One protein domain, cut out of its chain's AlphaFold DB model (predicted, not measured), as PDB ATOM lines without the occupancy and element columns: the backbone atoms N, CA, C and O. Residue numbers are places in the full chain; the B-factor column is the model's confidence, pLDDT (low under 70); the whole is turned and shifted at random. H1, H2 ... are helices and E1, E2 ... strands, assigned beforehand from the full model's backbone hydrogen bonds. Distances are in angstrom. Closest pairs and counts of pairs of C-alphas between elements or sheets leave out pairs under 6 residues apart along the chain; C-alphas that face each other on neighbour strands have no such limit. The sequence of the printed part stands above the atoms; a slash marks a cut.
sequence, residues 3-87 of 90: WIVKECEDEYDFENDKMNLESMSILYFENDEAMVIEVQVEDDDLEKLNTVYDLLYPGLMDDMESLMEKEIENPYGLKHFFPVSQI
ATOM      1  N   TRP A   3     -23.244 -24.475  41.737       81.56
ATOM      2  CA  TRP A   3     -24.196 -23.777  40.878       81.56
ATOM      3  C   TRP A   3     -24.431 -24.600  39.617       81.56
ATOM      4  O   TRP A   3     -23.469 -24.984  38.948       81.56
ATOM      5  N   ILE A   4     -25.697 -24.859  39.297       82.38
ATOM      6  CA  ILE A   4     -26.088 -25.363  37.977       82.38
ATOM      7  C   ILE A   4     -26.427 -24.145  37.132       82.38
ATOM      8  O   ILE A   4     -27.285 -23.355  37.513       82.38
ATOM      9  N   VAL A   5     -25.732 -23.985  36.011       83.19
ATOM     10  CA  VAL A   5     -25.888 -22.840  35.113       83.19
ATOM     11  C   VAL A   5     -26.406 -23.357  33.785       83.19
ATOM     12  O   VAL A   5     -25.714 -24.136  33.129       83.19
ATOM     13  N   LYS A   6     -27.604 -22.921  33.399       83.81
ATOM     14  CA  LYS A   6     -28.170 -23.184  32.080       83.81
ATOM     15  C   LYS A   6     -28.144 -21.916  31.247       83.81
ATOM     16  O   LYS A   6     -28.859 -20.963  31.535       83.81
ATOM     17  N   GLU A   7     -27.293 -21.953  30.231       80.75
ATOM     18  CA  GLU A   7     -27.174 -20.960  29.169       80.75
ATOM     19  C   GLU A   7     -27.982 -21.439  27.959       80.75
ATOM     20  O   GLU A   7     -27.875 -22.604  27.563       80.75
ATOM     21  N   CYS A   8     -28.803 -20.556  27.394       75.00
ATOM     22  CA  CYS A   8     -29.641 -20.857  26.239       75.00
ATOM     23  C   CYS A   8     -29.373 -19.868  25.099       75.00
ATOM     24  O   CYS A   8     -29.260 -18.667  25.328       75.00
ATOM     25  N   GLU A   9     -29.343 -20.365  23.862       65.19
ATOM     26  CA  GLU A   9     -29.357 -19.515  22.667       65.19
ATOM     27  C   GLU A   9     -30.812 -19.229  22.262       65.19
ATOM     28  O   GLU A   9     -31.598 -20.167  22.188       65.19
ATOM     29  N   ASP A  10     -31.129 -17.943  22.050       62.88
ATOM     30  CA  ASP A  10     -32.355 -17.322  21.507       62.88
ATOM     31  C   ASP A  10     -33.732 -18.002  21.753       62.88
ATOM     32  O   ASP A  10     -33.991 -19.148  21.403       62.88
ATOM     33  N   GLU A  11     -34.688 -17.209  22.263       63.59
ATOM     34  CA  GLU A  11     -36.118 -17.550  22.459       63.59
ATOM     35  C   GLU A  11     -36.440 -18.637  23.506       63.59
ATOM     36  O   GLU A  11     -37.573 -19.123  23.563       63.59
ATOM     37  N   TYR A  12     -35.500 -18.994  24.387       73.06
ATOM     38  CA  TYR A  12     -35.815 -19.894  25.498       73.06
ATOM     39  C   TYR A  12     -36.745 -19.227  26.522       73.06
ATOM     40  O   TYR A  12     -36.380 -18.244  27.169       73.06
ATOM     41  N   ASP A  13     -37.941 -19.791  26.691       77.38
ATOM     42  CA  ASP A  13     -38.898 -19.353  27.700       77.38
ATOM     43  C   ASP A  13     -38.595 -20.010  29.052       77.38
ATOM     44  O   ASP A  13     -38.944 -21.165  29.315       77.38
ATOM     45  N   PHE A  14     -37.936 -19.249  29.924       81.69
ATOM     46  CA  PHE A  14     -37.632 -19.683  31.281       81.69
ATOM     47  C   PHE A  14     -38.865 -19.711  32.203       81.69
ATOM     48  O   PHE A  14     -38.739 -20.231  33.308       81.69
ATOM     49  N   GLU A  15     -40.040 -19.181  31.828       85.31
ATOM     50  CA  GLU A  15     -41.189 -19.066  32.749       85.31
ATOM     51  C   GLU A  15     -41.587 -20.410  33.363       85.31
ATOM     52  O   GLU A  15     -41.800 -20.505  34.574       85.31
ATOM     53  N   ASN A  16     -41.635 -21.471  32.555       86.62
ATOM     54  CA  ASN A  16     -41.978 -22.798  33.055       86.62
ATOM     55  C   ASN A  16     -40.912 -23.339  34.027       86.62
ATOM     56  O   ASN A  16     -41.255 -23.919  35.058       86.62
ATOM     57  N   ASP A  17     -39.627 -23.116  33.748       87.62
ATOM     58  CA  ASP A  17     -38.536 -23.551  34.629       87.62
ATOM     59  C   ASP A  17     -38.584 -22.797  35.962       87.62
ATOM     60  O   ASP A  17     -38.513 -23.416  37.025       87.62
ATOM     61  N   LYS A  18     -38.804 -21.476  35.919       88.06
ATOM     62  CA  LYS A  18     -38.952 -20.622  37.108       88.06
ATOM     63  C   LYS A  18     -40.101 -21.094  37.989       88.06
ATOM     64  O   LYS A  18     -39.901 -21.326  39.177       88.06
ATOM     65  N   MET A  19     -41.285 -21.314  37.410       89.88
ATOM     66  CA  MET A  19     -42.452 -21.787  38.166       89.88
ATOM     67  C   MET A  19     -42.180 -23.124  38.865       89.88
ATOM     68  O   MET A  19     -42.565 -23.312  40.022       89.88
ATOM     69  N   ASN A  20     -41.489 -24.047  38.191       89.12
ATOM     70  CA  ASN A  20     -41.120 -25.328  38.786       89.12
ATOM     71  C   ASN A  20     -40.103 -25.153  39.926       89.12
ATOM     72  O   ASN A  20     -40.338 -25.672  41.019       89.12
ATOM     73  N   LEU A  21     -39.039 -24.369  39.722       89.94
ATOM     74  CA  LEU A  21     -38.029 -24.080  40.749       89.94
ATOM     75  C   LEU A  21     -38.644 -23.414  41.991       89.94
ATOM     76  O   LEU A  21     -38.375 -23.833  43.119       89.94
ATOM     77  N   GLU A  22     -39.531 -22.437  41.796       88.94
ATOM     78  CA  GLU A  22     -40.254 -21.759  42.878       88.94
ATOM     79  C   GLU A  22     -41.162 -22.717  43.650       88.94
ATOM     80  O   GLU A  22     -41.163 -22.709  44.884       88.94
ATOM     81  N   SER A  23     -41.895 -23.588  42.947       89.31
ATOM     82  CA  SER A  23     -42.767 -24.587  43.579       89.31
ATOM     83  C   SER A  23     -41.997 -25.568  44.473       89.31
ATOM     84  O   SER A  23     -42.526 -26.049  45.475       89.31
ATOM     85  N   MET A  24     -40.726 -25.812  44.142       86.69
ATOM     86  CA  MET A  24     -39.810 -26.681  44.878       86.69
ATOM     87  C   MET A  24     -39.004 -25.929  45.950       86.69
ATOM     88  O   MET A  24     -38.162 -26.524  46.617       86.69
ATOM     89  N   SER A  25     -39.258 -24.626  46.147       86.38
ATOM     90  CA  SER A  25     -38.484 -23.756  47.050       86.38
ATOM     91  C   SER A  25     -36.980 -23.743  46.741       86.38
ATOM     92  O   SER A  25     -36.141 -23.638  47.641       86.38
ATOM     93  N   ILE A  26     -36.627 -23.867  45.461       86.12
ATOM     94  CA  ILE A  26     -35.248 -23.841  44.984       86.12
ATOM     95  C   ILE A  26     -34.868 -22.396  44.655       86.12
ATOM     96  O   ILE A  26     -35.555 -21.716  43.898       86.12
ATOM     97  N   LEU A  27     -33.758 -21.922  45.229       86.12
ATOM     98  CA  LEU A  27     -33.235 -20.592  44.932       86.12
ATOM     99  C   LEU A  27     -32.578 -20.580  43.548       86.12
ATOM    100  O   LEU A  27     -31.682 -21.386  43.279       86.12
ATOM    101  N   TYR A  28     -32.993 -19.630  42.715       87.44
ATOM    102  CA  TYR A  28     -32.424 -19.392  41.396       87.44
ATOM    103  C   TYR A  28     -32.150 -17.903  41.170       87.44
ATOM    104  O   TYR A  28     -32.716 -17.038  41.841       87.44
ATOM    105  N   PHE A  29     -31.259 -17.625  40.227       87.31
ATOM    106  CA  PHE A  29     -30.933 -16.301  39.721       87.31
ATOM    107  C   PHE A  29     -31.045 -16.329  38.206       87.31
ATOM    108  O   PHE A  29     -30.760 -17.337  37.567       87.31
ATOM    109  N   GLU A  30     -31.468 -15.216  37.633       83.12
ATOM    110  CA  GLU A  30     -31.731 -15.086  36.207       83.12
ATOM    111  C   GLU A  30     -31.013 -13.853  35.678       83.12
ATOM    112  O   GLU A  30     -30.953 -12.813  36.341       83.12
ATOM    113  N   ASN A  31     -30.468 -13.987  34.474       82.44
ATOM    114  CA  ASN A  31     -29.921 -12.883  33.713       82.44
ATOM    115  C   ASN A  31     -30.487 -12.933  32.293       82.44
ATOM    116  O   ASN A  31     -29.978 -13.672  31.451       82.44
ATOM    117  N   ASP A  32     -31.513 -12.122  32.041       77.31
ATOM    118  CA  ASP A  32     -32.177 -12.027  30.738       77.31
ATOM    119  C   ASP A  32     -31.241 -11.532  29.627       77.31
ATOM    120  O   ASP A  32     -31.345 -11.979  28.491       77.31
ATOM    121  N   GLU A  33     -30.296 -10.633  29.935       78.94
ATOM    122  CA  GLU A  33     -29.349 -10.118  28.933       78.94
ATOM    123  C   GLU A  33     -28.381 -11.203  28.454       78.94
ATOM    124  O   GLU A  33     -27.942 -11.181  27.305       78.94
ATOM    125  N   ALA A  34     -28.042 -12.140  29.343       76.69
ATOM    126  CA  ALA A  34     -27.185 -13.280  29.045       76.69
ATOM    127  C   ALA A  34     -27.973 -14.557  28.711       76.69
ATOM    128  O   ALA A  34     -27.347 -15.549  28.360       76.69
ATOM    129  N   MET A  35     -29.308 -14.546  28.821       78.50
ATOM    130  CA  MET A  35     -30.181 -15.718  28.656       78.50
ATOM    131  C   MET A  35     -29.740 -16.913  29.519       78.50
ATOM    132  O   MET A  35     -29.628 -18.048  29.048       78.50
ATOM    133  N   VAL A  36     -29.464 -16.646  30.798       82.69
ATOM    134  CA  VAL A  36     -28.939 -17.638  31.746       82.69
ATOM    135  C   VAL A  36     -29.827 -17.751  32.980       82.69
ATOM    136  O   VAL A  36     -30.244 -16.739  33.549       82.69
ATOM    137  N   ILE A  37     -30.035 -18.988  33.439       85.00
ATOM    138  CA  ILE A  37     -30.557 -19.301  34.773       85.00
ATOM    139  C   ILE A  37     -29.498 -20.044  35.597       85.00
ATOM    140  O   ILE A  37     -28.895 -21.021  35.147       85.00
ATOM    141  N   GLU A  38     -29.269 -19.573  36.817       85.50
ATOM    142  CA  GLU A  38     -28.333 -20.147  37.778       85.50
ATOM    143  C   GLU A  38     -29.105 -20.674  38.981       85.50
ATOM    144  O   GLU A  38     -29.855 -19.943  39.622       85.50
ATOM    145  N   VAL A  39     -28.911 -21.941  39.325       87.75
ATOM    146  CA  VAL A  39     -29.612 -22.589  40.432       87.75
ATOM    147  C   VAL A  39     -28.625 -22.969  41.521       87.75
ATOM    148  O   VAL A  39     -27.637 -23.666  41.269       87.75
ATOM    149  N   GLN A  40     -28.906 -22.523  42.748       85.31
ATOM    150  CA  GLN A  40     -28.059 -22.815  43.897       85.31
ATOM    151  C   GLN A  40     -28.364 -24.207  44.459       85.31
ATOM    152  O   GLN A  40     -29.490 -24.519  44.871       85.31
ATOM    153  N   VAL A  41     -27.320 -25.026  44.541       83.62
ATOM    154  CA  VAL A  41     -27.386 -26.415  45.004       83.62
ATOM    155  C   VAL A  41     -26.269 -26.700  46.004       83.62
ATOM    156  O   VAL A  41     -25.177 -26.132  45.935       83.62
ATOM    157  N   GLU A  42     -26.546 -27.572  46.969       83.19
ATOM    158  CA  GLU A  42     -25.506 -28.107  47.846       83.19
ATOM    159  C   GLU A  42     -24.862 -29.327  47.188       83.19
ATOM    160  O   GLU A  42     -25.533 -30.096  46.505       83.19
ATOM    161  N   ASP A  43     -23.550 -29.493  47.364       74.38
ATOM    162  CA  ASP A  43     -22.793 -30.542  46.662       74.38
ATOM    163  C   ASP A  43     -23.099 -31.949  47.205       74.38
ATOM    164  O   ASP A  43     -22.794 -32.944  46.554       74.38
ATOM    165  N   ASP A  44     -23.677 -32.040  48.404       80.25
ATOM    166  CA  ASP A  44     -24.102 -33.276  49.060       80.25
ATOM    167  C   ASP A  44     -25.600 -33.584  48.876       80.25
ATOM    168  O   ASP A  44     -26.037 -34.690  49.199       80.25
ATOM    169  N   ASP A  45     -26.379 -32.661  48.303       80.88
ATOM    170  CA  ASP A  45     -27.812 -32.831  48.040       80.88
ATOM    171  C   ASP A  45     -28.055 -33.386  46.626       80.88
ATOM    172  O   ASP A  45     -28.473 -32.692  45.693       80.88
ATOM    173  N   LEU A  46     -27.749 -34.675  46.468       79.88
ATOM    174  CA  LEU A  46     -27.863 -35.393  45.194       79.88
ATOM    175  C   LEU A  46     -29.296 -35.429  44.648       79.88
ATOM    176  O   LEU A  46     -29.492 -35.427  43.433       79.88
ATOM    177  N   GLU A  47     -30.299 -35.469  45.526       82.56
ATOM    178  CA  GLU A  47     -31.710 -35.507  45.132       82.56
ATOM    179  C   GLU A  47     -32.125 -34.185  44.482       82.56
ATOM    180  O   GLU A  47     -32.713 -34.172  43.393       82.56
ATOM    181  N   LYS A  48     -31.744 -33.061  45.098       83.25
ATOM    182  CA  LYS A  48     -31.987 -31.733  44.537       83.25
ATOM    183  C   LYS A  48     -31.195 -31.510  43.255       83.25
ATOM    184  O   LYS A  48     -31.745 -30.978  42.296       83.25
ATOM    185  N   LEU A  49     -29.934 -31.939  43.213       83.94
ATOM    186  CA  LEU A  49     -29.103 -31.875  42.009       83.94
ATOM    187  C   LEU A  49     -29.767 -32.591  40.829       83.94
ATOM    188  O   LEU A  49     -29.931 -31.981  39.774       83.94
ATOM    189  N   ASN A  50     -30.197 -33.842  41.014       82.06
ATOM    190  CA  ASN A  50     -30.887 -34.602  39.969       82.06
ATOM    191  C   ASN A  50     -32.182 -33.914  39.537       82.06
ATOM    192  O   ASN A  50     -32.397 -33.725  38.347       82.06
ATOM    193  N   THR A  51     -32.991 -33.454  40.494       86.62
ATOM    194  CA  THR A  51     -34.243 -32.737  40.204       86.62
ATOM    195  C   THR A  51     -34.008 -31.498  39.337       86.62
ATOM    196  O   THR A  51     -34.733 -31.262  38.371       86.62
ATOM    197  N   VAL A  52     -32.980 -30.705  39.654       87.12
ATOM    198  CA  VAL A  52     -32.636 -29.503  38.884       87.12
ATOM    199  C   VAL A  52     -32.115 -29.872  37.495       87.12
ATOM    200  O   VAL A  52     -32.490 -29.215  36.527       87.12
ATOM    201  N   TYR A  53     -31.291 -30.916  37.366       85.38
ATOM    202  CA  TYR A  53     -30.823 -31.375  36.057       85.38
ATOM    203  C   TYR A  53     -31.948 -31.937  35.188       85.38
ATOM    204  O   TYR A  53     -31.985 -31.614  34.008       85.38
ATOM    205  N   ASP A  54     -32.881 -32.708  35.746       85.38
ATOM    206  CA  ASP A  54     -34.025 -33.245  35.001       85.38
ATOM    207  C   ASP A  54     -34.969 -32.135  34.528       85.38
ATOM    208  O   ASP A  54     -35.508 -32.199  33.423       85.38
ATOM    209  N   LEU A  55     -35.148 -31.096  35.352       87.25
ATOM    210  CA  LEU A  55     -35.946 -29.929  34.997       87.25
ATOM    211  C   LEU A  55     -35.266 -29.092  33.907       87.25
ATOM    212  O   LEU A  55     -35.870 -28.798  32.878       87.25
ATOM    213  N   LEU A  56     -34.013 -28.695  34.138       85.56
ATOM    214  CA  LEU A  56     -33.296 -27.783  33.249       85.56
ATOM    215  C   LEU A  56     -32.776 -28.484  31.990       85.56
ATOM    216  O   LEU A  56     -32.631 -27.845  30.954       85.56
ATOM    217  N   TYR A  57     -32.525 -29.784  32.019       83.31
ATOM    218  CA  TYR A  57     -32.035 -30.536  30.869       83.31
ATOM    219  C   TYR A  57     -32.817 -31.845  30.710       83.31
ATOM    220  O   TYR A  57     -32.279 -32.927  30.964       83.31
ATOM    221  N   PRO A  58     -34.084 -31.778  30.265       81.75
ATOM    222  CA  PRO A  58     -34.900 -32.971  30.087       81.75
ATOM    223  C   PRO A  58     -34.217 -33.975  29.150       81.75
ATOM    224  O   PRO A  58     -33.830 -33.626  28.035       81.75
ATOM    225  N   GLY A  59     -34.073 -35.222  29.602       78.44
ATOM    226  CA  GLY A  59     -33.422 -36.296  28.844       78.44
ATOM    227  C   GLY A  59     -31.896 -36.360  28.979       78.44
ATOM    228  O   GLY A  59     -31.304 -37.343  28.542       78.44
ATOM    229  N   LEU A  60     -31.250 -35.391  29.643       80.56
ATOM    230  CA  LEU A  60     -29.802 -35.417  29.877       80.56
ATOM    231  C   LEU A  60     -29.369 -36.674  30.632       80.56
ATOM    232  O   LEU A  60     -28.376 -37.288  30.260       80.56
ATOM    233  N   MET A  61     -30.102 -37.081  31.670       75.56
ATOM    234  CA  MET A  61     -29.750 -38.271  32.451       75.56
ATOM    235  C   MET A  61     -29.854 -39.560  31.625       75.56
ATOM    236  O   MET A  61     -28.962 -40.403  31.714       75.56
ATOM    237  N   ASP A  62     -30.874 -39.680  30.771       76.75
ATOM    238  CA  ASP A  62     -31.051 -40.823  29.862       76.75
ATOM    239  C   ASP A  62     -29.945 -40.867  28.792       76.75
ATOM    240  O   ASP A  62     -29.367 -41.926  28.502       76.75
ATOM    241  N   ASP A  63     -29.611 -39.703  28.226       75.19
ATOM    242  CA  ASP A  63     -28.509 -39.544  27.280       75.19
ATOM    243  C   ASP A  63     -27.173 -39.899  27.947       75.19
ATOM    244  O   ASP A  63     -26.347 -40.608  27.368       75.19
ATOM    245  N   MET A  64     -26.962 -39.468  29.192       70.88
ATOM    246  CA  MET A  64     -25.759 -39.769  29.963       70.88
ATOM    247  C   MET A  64     -25.656 -41.244  30.358       70.88
ATOM    248  O   MET A  64     -24.565 -41.806  30.246       70.88
ATOM    249  N   GLU A  65     -26.747 -41.896  30.771       70.12
ATOM    250  CA  GLU A  65     -26.770 -43.346  31.018       70.12
ATOM    251  C   GLU A  65     -26.378 -44.096  29.738       70.12
ATOM    252  O   GLU A  65     -25.452 -44.911  29.748       70.12
ATOM    253  N   SER A  66     -26.954 -43.693  28.603       69.38
ATOM    254  CA  SER A  66     -26.628 -44.241  27.282       69.38
ATOM    255  C   SER A  66     -25.175 -43.996  26.847       69.38
ATOM    256  O   SER A  66     -24.615 -44.794  26.092       69.38
ATOM    257  N   LEU A  67     -24.558 -42.886  27.262       68.00
ATOM    258  CA  LEU A  67     -23.170 -42.533  26.931       68.00
ATOM    259  C   LEU A  67     -22.154 -43.246  27.826       68.00
ATOM    260  O   LEU A  67     -21.114 -43.680  27.327       68.00
ATOM    261  N   MET A  68     -22.459 -43.417  29.114       63.47
ATOM    262  CA  MET A  68     -21.633 -44.206  30.034       63.47
ATOM    263  C   MET A  68     -21.574 -45.673  29.616       63.47
ATOM    264  O   MET A  68     -20.505 -46.276  29.665       63.47
ATOM    265  N   GLU A  69     -22.685 -46.239  29.138       65.44
ATOM    266  CA  GLU A  69     -22.711 -47.594  28.570       65.44
ATOM    267  C   GLU A  69     -21.844 -47.735  27.309       65.44
ATOM    268  O   GLU A  69     -21.411 -48.837  26.969       65.44
ATOM    269  N   LYS A  70     -21.575 -46.625  26.614       61.16
ATOM    270  CA  LYS A  70     -20.788 -46.586  25.376       61.16
ATOM    271  C   LYS A  70     -19.322 -46.176  25.584       61.16
ATOM    272  O   LYS A  70     -18.601 -46.117  24.591       61.16
ATOM    273  N   GLU A  71     -18.882 -45.904  26.819       55.50
ATOM    274  CA  GLU A  71     -17.539 -45.377  27.152       55.50
ATOM    275  C   GLU A  71     -17.137 -44.129  26.329       55.50
ATOM    276  O   GLU A  71     -15.984 -43.973  25.922       55.50
ATOM    277  N   ILE A  72     -18.085 -43.225  26.045       56.25
ATOM    278  CA  ILE A  72     -17.824 -42.003  25.260       56.25
ATOM    279  C   ILE A  72     -17.477 -40.827  26.195       56.25
ATOM    280  O   ILE A  72     -18.027 -40.703  27.289       56.25
ATOM    281  N   GLU A  73     -16.562 -39.953  25.762       55.53
ATOM    282  CA  GLU A  73     -16.176 -38.716  26.462       55.53
ATOM    283  C   GLU A  73     -17.380 -37.770  26.645       55.53
ATOM    284  O   GLU A  73     -18.161 -37.584  25.716       55.53
ATOM    285  N   ASN A  74     -17.520 -37.172  27.838       54.06
ATOM    286  CA  ASN A  74     -18.638 -36.308  28.246       54.06
ATOM    287  C   ASN A  74     -18.928 -35.191  27.212       54.06
ATOM    288  O   ASN A  74     -18.199 -34.195  27.190       54.06
ATOM    289  N   PRO A  75     -19.998 -35.297  26.397       55.78
ATOM    290  CA  PRO A  75     -20.259 -34.347  25.318       55.78
ATOM    291  C   PRO A  75     -20.892 -33.038  25.809       55.78
ATOM    292  O   PRO A  75     -20.951 -32.075  25.051       55.78
ATOM    293  N   TYR A  76     -21.330 -32.983  27.072       56.56
ATOM    294  CA  TYR A  76     -22.027 -31.837  27.661       56.56
ATOM    295  C   TYR A  76     -21.115 -30.950  28.524       56.56
ATOM    296  O   TYR A  76     -21.569 -29.952  29.074       56.56
ATOM    297  N   GLY A  77     -19.829 -31.297  28.686       54.25
ATOM    298  CA  GLY A  77     -18.856 -30.458  29.403       54.25
ATOM    299  C   GLY A  77     -19.148 -30.231  30.896       54.25
ATOM    300  O   GLY A  77     -18.576 -29.325  31.503       54.25
ATOM    301  N   LEU A  78     -20.025 -31.039  31.503       55.50
ATOM    302  CA  LEU A  78     -20.463 -30.879  32.894       55.50
ATOM    303  C   LEU A  78     -19.301 -31.072  33.886       55.50
ATOM    304  O   LEU A  78     -18.629 -32.103  33.887       55.50
ATOM    305  N   LYS A  79     -19.090 -30.076  34.758       43.03
ATOM    306  CA  LYS A  79     -18.020 -30.049  35.777       43.03
ATOM    307  C   LYS A  79     -18.278 -30.973  36.971       43.03
ATOM    308  O   LYS A  79     -17.329 -31.434  37.599       43.03
ATOM    309  N   HIS A  80     -19.547 -31.227  37.285       44.97
ATOM    310  CA  HIS A  80     -19.978 -32.049  38.412       44.97
ATOM    311  C   HIS A  80     -20.635 -33.319  37.877       44.97
ATOM    312  O   HIS A  80     -21.850 -33.419  37.761       44.97
ATOM    313  N   PHE A  81     -19.797 -34.277  37.491       48.09
ATOM    314  CA  PHE A  81     -20.235 -35.622  37.152       48.09
ATOM    315  C   PHE A  81     -20.450 -36.402  38.452       48.09
ATOM    316  O   PHE A  81     -19.478 -36.776  39.111       48.09
ATOM    317  N   PHE A  82     -21.704 -36.649  38.829       45.62
ATOM    318  CA  PHE A  82     -22.006 -37.691  39.805       45.62
ATOM    319  C   PHE A  82     -22.185 -39.002  39.040       45.62
ATOM    320  O   PHE A  82     -23.113 -39.113  38.238       45.62
ATOM    321  N   PRO A  83     -21.303 -40.000  39.219       41.66
ATOM    322  CA  PRO A  83     -21.493 -41.286  38.572       41.66
ATOM    323  C   PRO A  83     -22.806 -41.902  39.070       41.66
ATOM    324  O   PRO A  83     -22.961 -42.170  40.262       41.66
ATOM    325  N   VAL A  84     -23.731 -42.170  38.143       41.72
ATOM    326  CA  VAL A  84     -25.063 -42.766  38.384       41.72
ATOM    327  C   VAL A  84     -24.997 -44.063  39.206       41.72
ATOM    328  O   VAL A  84     -25.951 -44.430  39.892       41.72
ATOM    329  N   SER A  85     -23.839 -44.733  39.246       41.41
ATOM    330  CA  SER A  85     -23.579 -45.865  40.141       41.41
ATOM    331  C   SER A  85     -23.751 -45.550  41.636       41.41
ATOM    332  O   SER A  85     -23.912 -46.481  42.417       41.41
ATOM    333  N   GLN A  86     -23.721 -44.278  42.051       40.56
ATOM    334  CA  GLN A  86     -24.015 -43.870  43.432       40.56
ATOM    335  C   GLN A  86     -25.510 -43.646  43.710       40.56
ATOM    336  O   GLN A  86     -25.900 -43.619  44.872       40.56
ATOM    337  N   ILE A  87     -26.356 -43.553  42.678       43.91
ATOM    338  CA  ILE A  87     -27.809 -43.354  42.820       43.91
ATOM    339  C   ILE A  87     -28.528 -44.699  43.023       43.91
ATOM    340  O   ILE A  87     -29.482 -44.789  43.787       43.91
TER     341      ILE A  87
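Overview. This is residues 3 to 87 of the 90 residues of an uncharacterized protein of Thiosulfativibrio zosterae (UniProt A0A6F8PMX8). A small three-stranded sheet has helix H2 over E1 and E3 on one face; H1, side by side with H2, grazes the sheet. H3 turns off at a corner from the end of H2, away from the sheet, and a tail without named elements, residues 69 to 87, follows it. The printed part has 85 residues, with three named helices and three named strands in the order E1 H1 E2 E3 H2 H3. The sheet's order is E1, E3, E2, antiparallel, and the class is mixed, helices and strands. The whole is compact, with a radius of gyration of the C-alphas of 13.5 A and spans of 37 by 28 by 18 A.

Arrangement. Edge strand E1, residues 3 to 7, is antiparallel to inner strand E3, residues 36 to 41; N 6 and O 37 are 2.9 A apart, within hydrogen-bond range. E3 forms a hairpin with edge strand E2, residues 28 to 31; N 29 and O 38, 2.8 A apart, are within hydrogen-bond range. H1, residues 15 to 23, only grazes the sheet with residues 17 to 22. E1, H1 and E2 make a split strand-helix-strand unit, two strands running the same way with E3 between them, its crossover right-handed. H2, residues 46 to 56, is on the sheet at a height of 9.5 A, over E1 and E3, and runs along the strands, at 10 degrees to E1 on the local plane. H1 and H2 touch, the closest C-alphas being those of Asp 17 and Leu 56, 6.9 A apart, at a shallow tilt of 23 degrees, opposite ways. H3, residues 60 to 68, touches H2 only at the corner, with the closest C-alphas, of Asp 54 and Leu 60, 7.0 A apart; the lines are only just about perpendicular, at 70.2 degrees. H3 is not on the sheet. In H1, H2 and H3 every O i to N i+4 pair is within hydrogen-bond range.

Along the chain. E1 begins at C-alpha 3, (-24.196, -23.777, 40.878). E3 measures 16.0 A and H2 15.2 A from first to last C-alpha; E1 measures 12.4 A, H1 12.3 A, H3 12.0 A and E2 10.4 A. H3 ends at C-alpha 68, (-21.633, -44.206, 30.034).

Size, cuts and confidence. The C-alphas farthest apart, of Glu 33 and Glu 69, are 38.1 A apart. The printed part has no cut, and no link is long. Mean pLDDT of the printed part is 74.3; residues 9 to 11 and 66 to 87 are under 70.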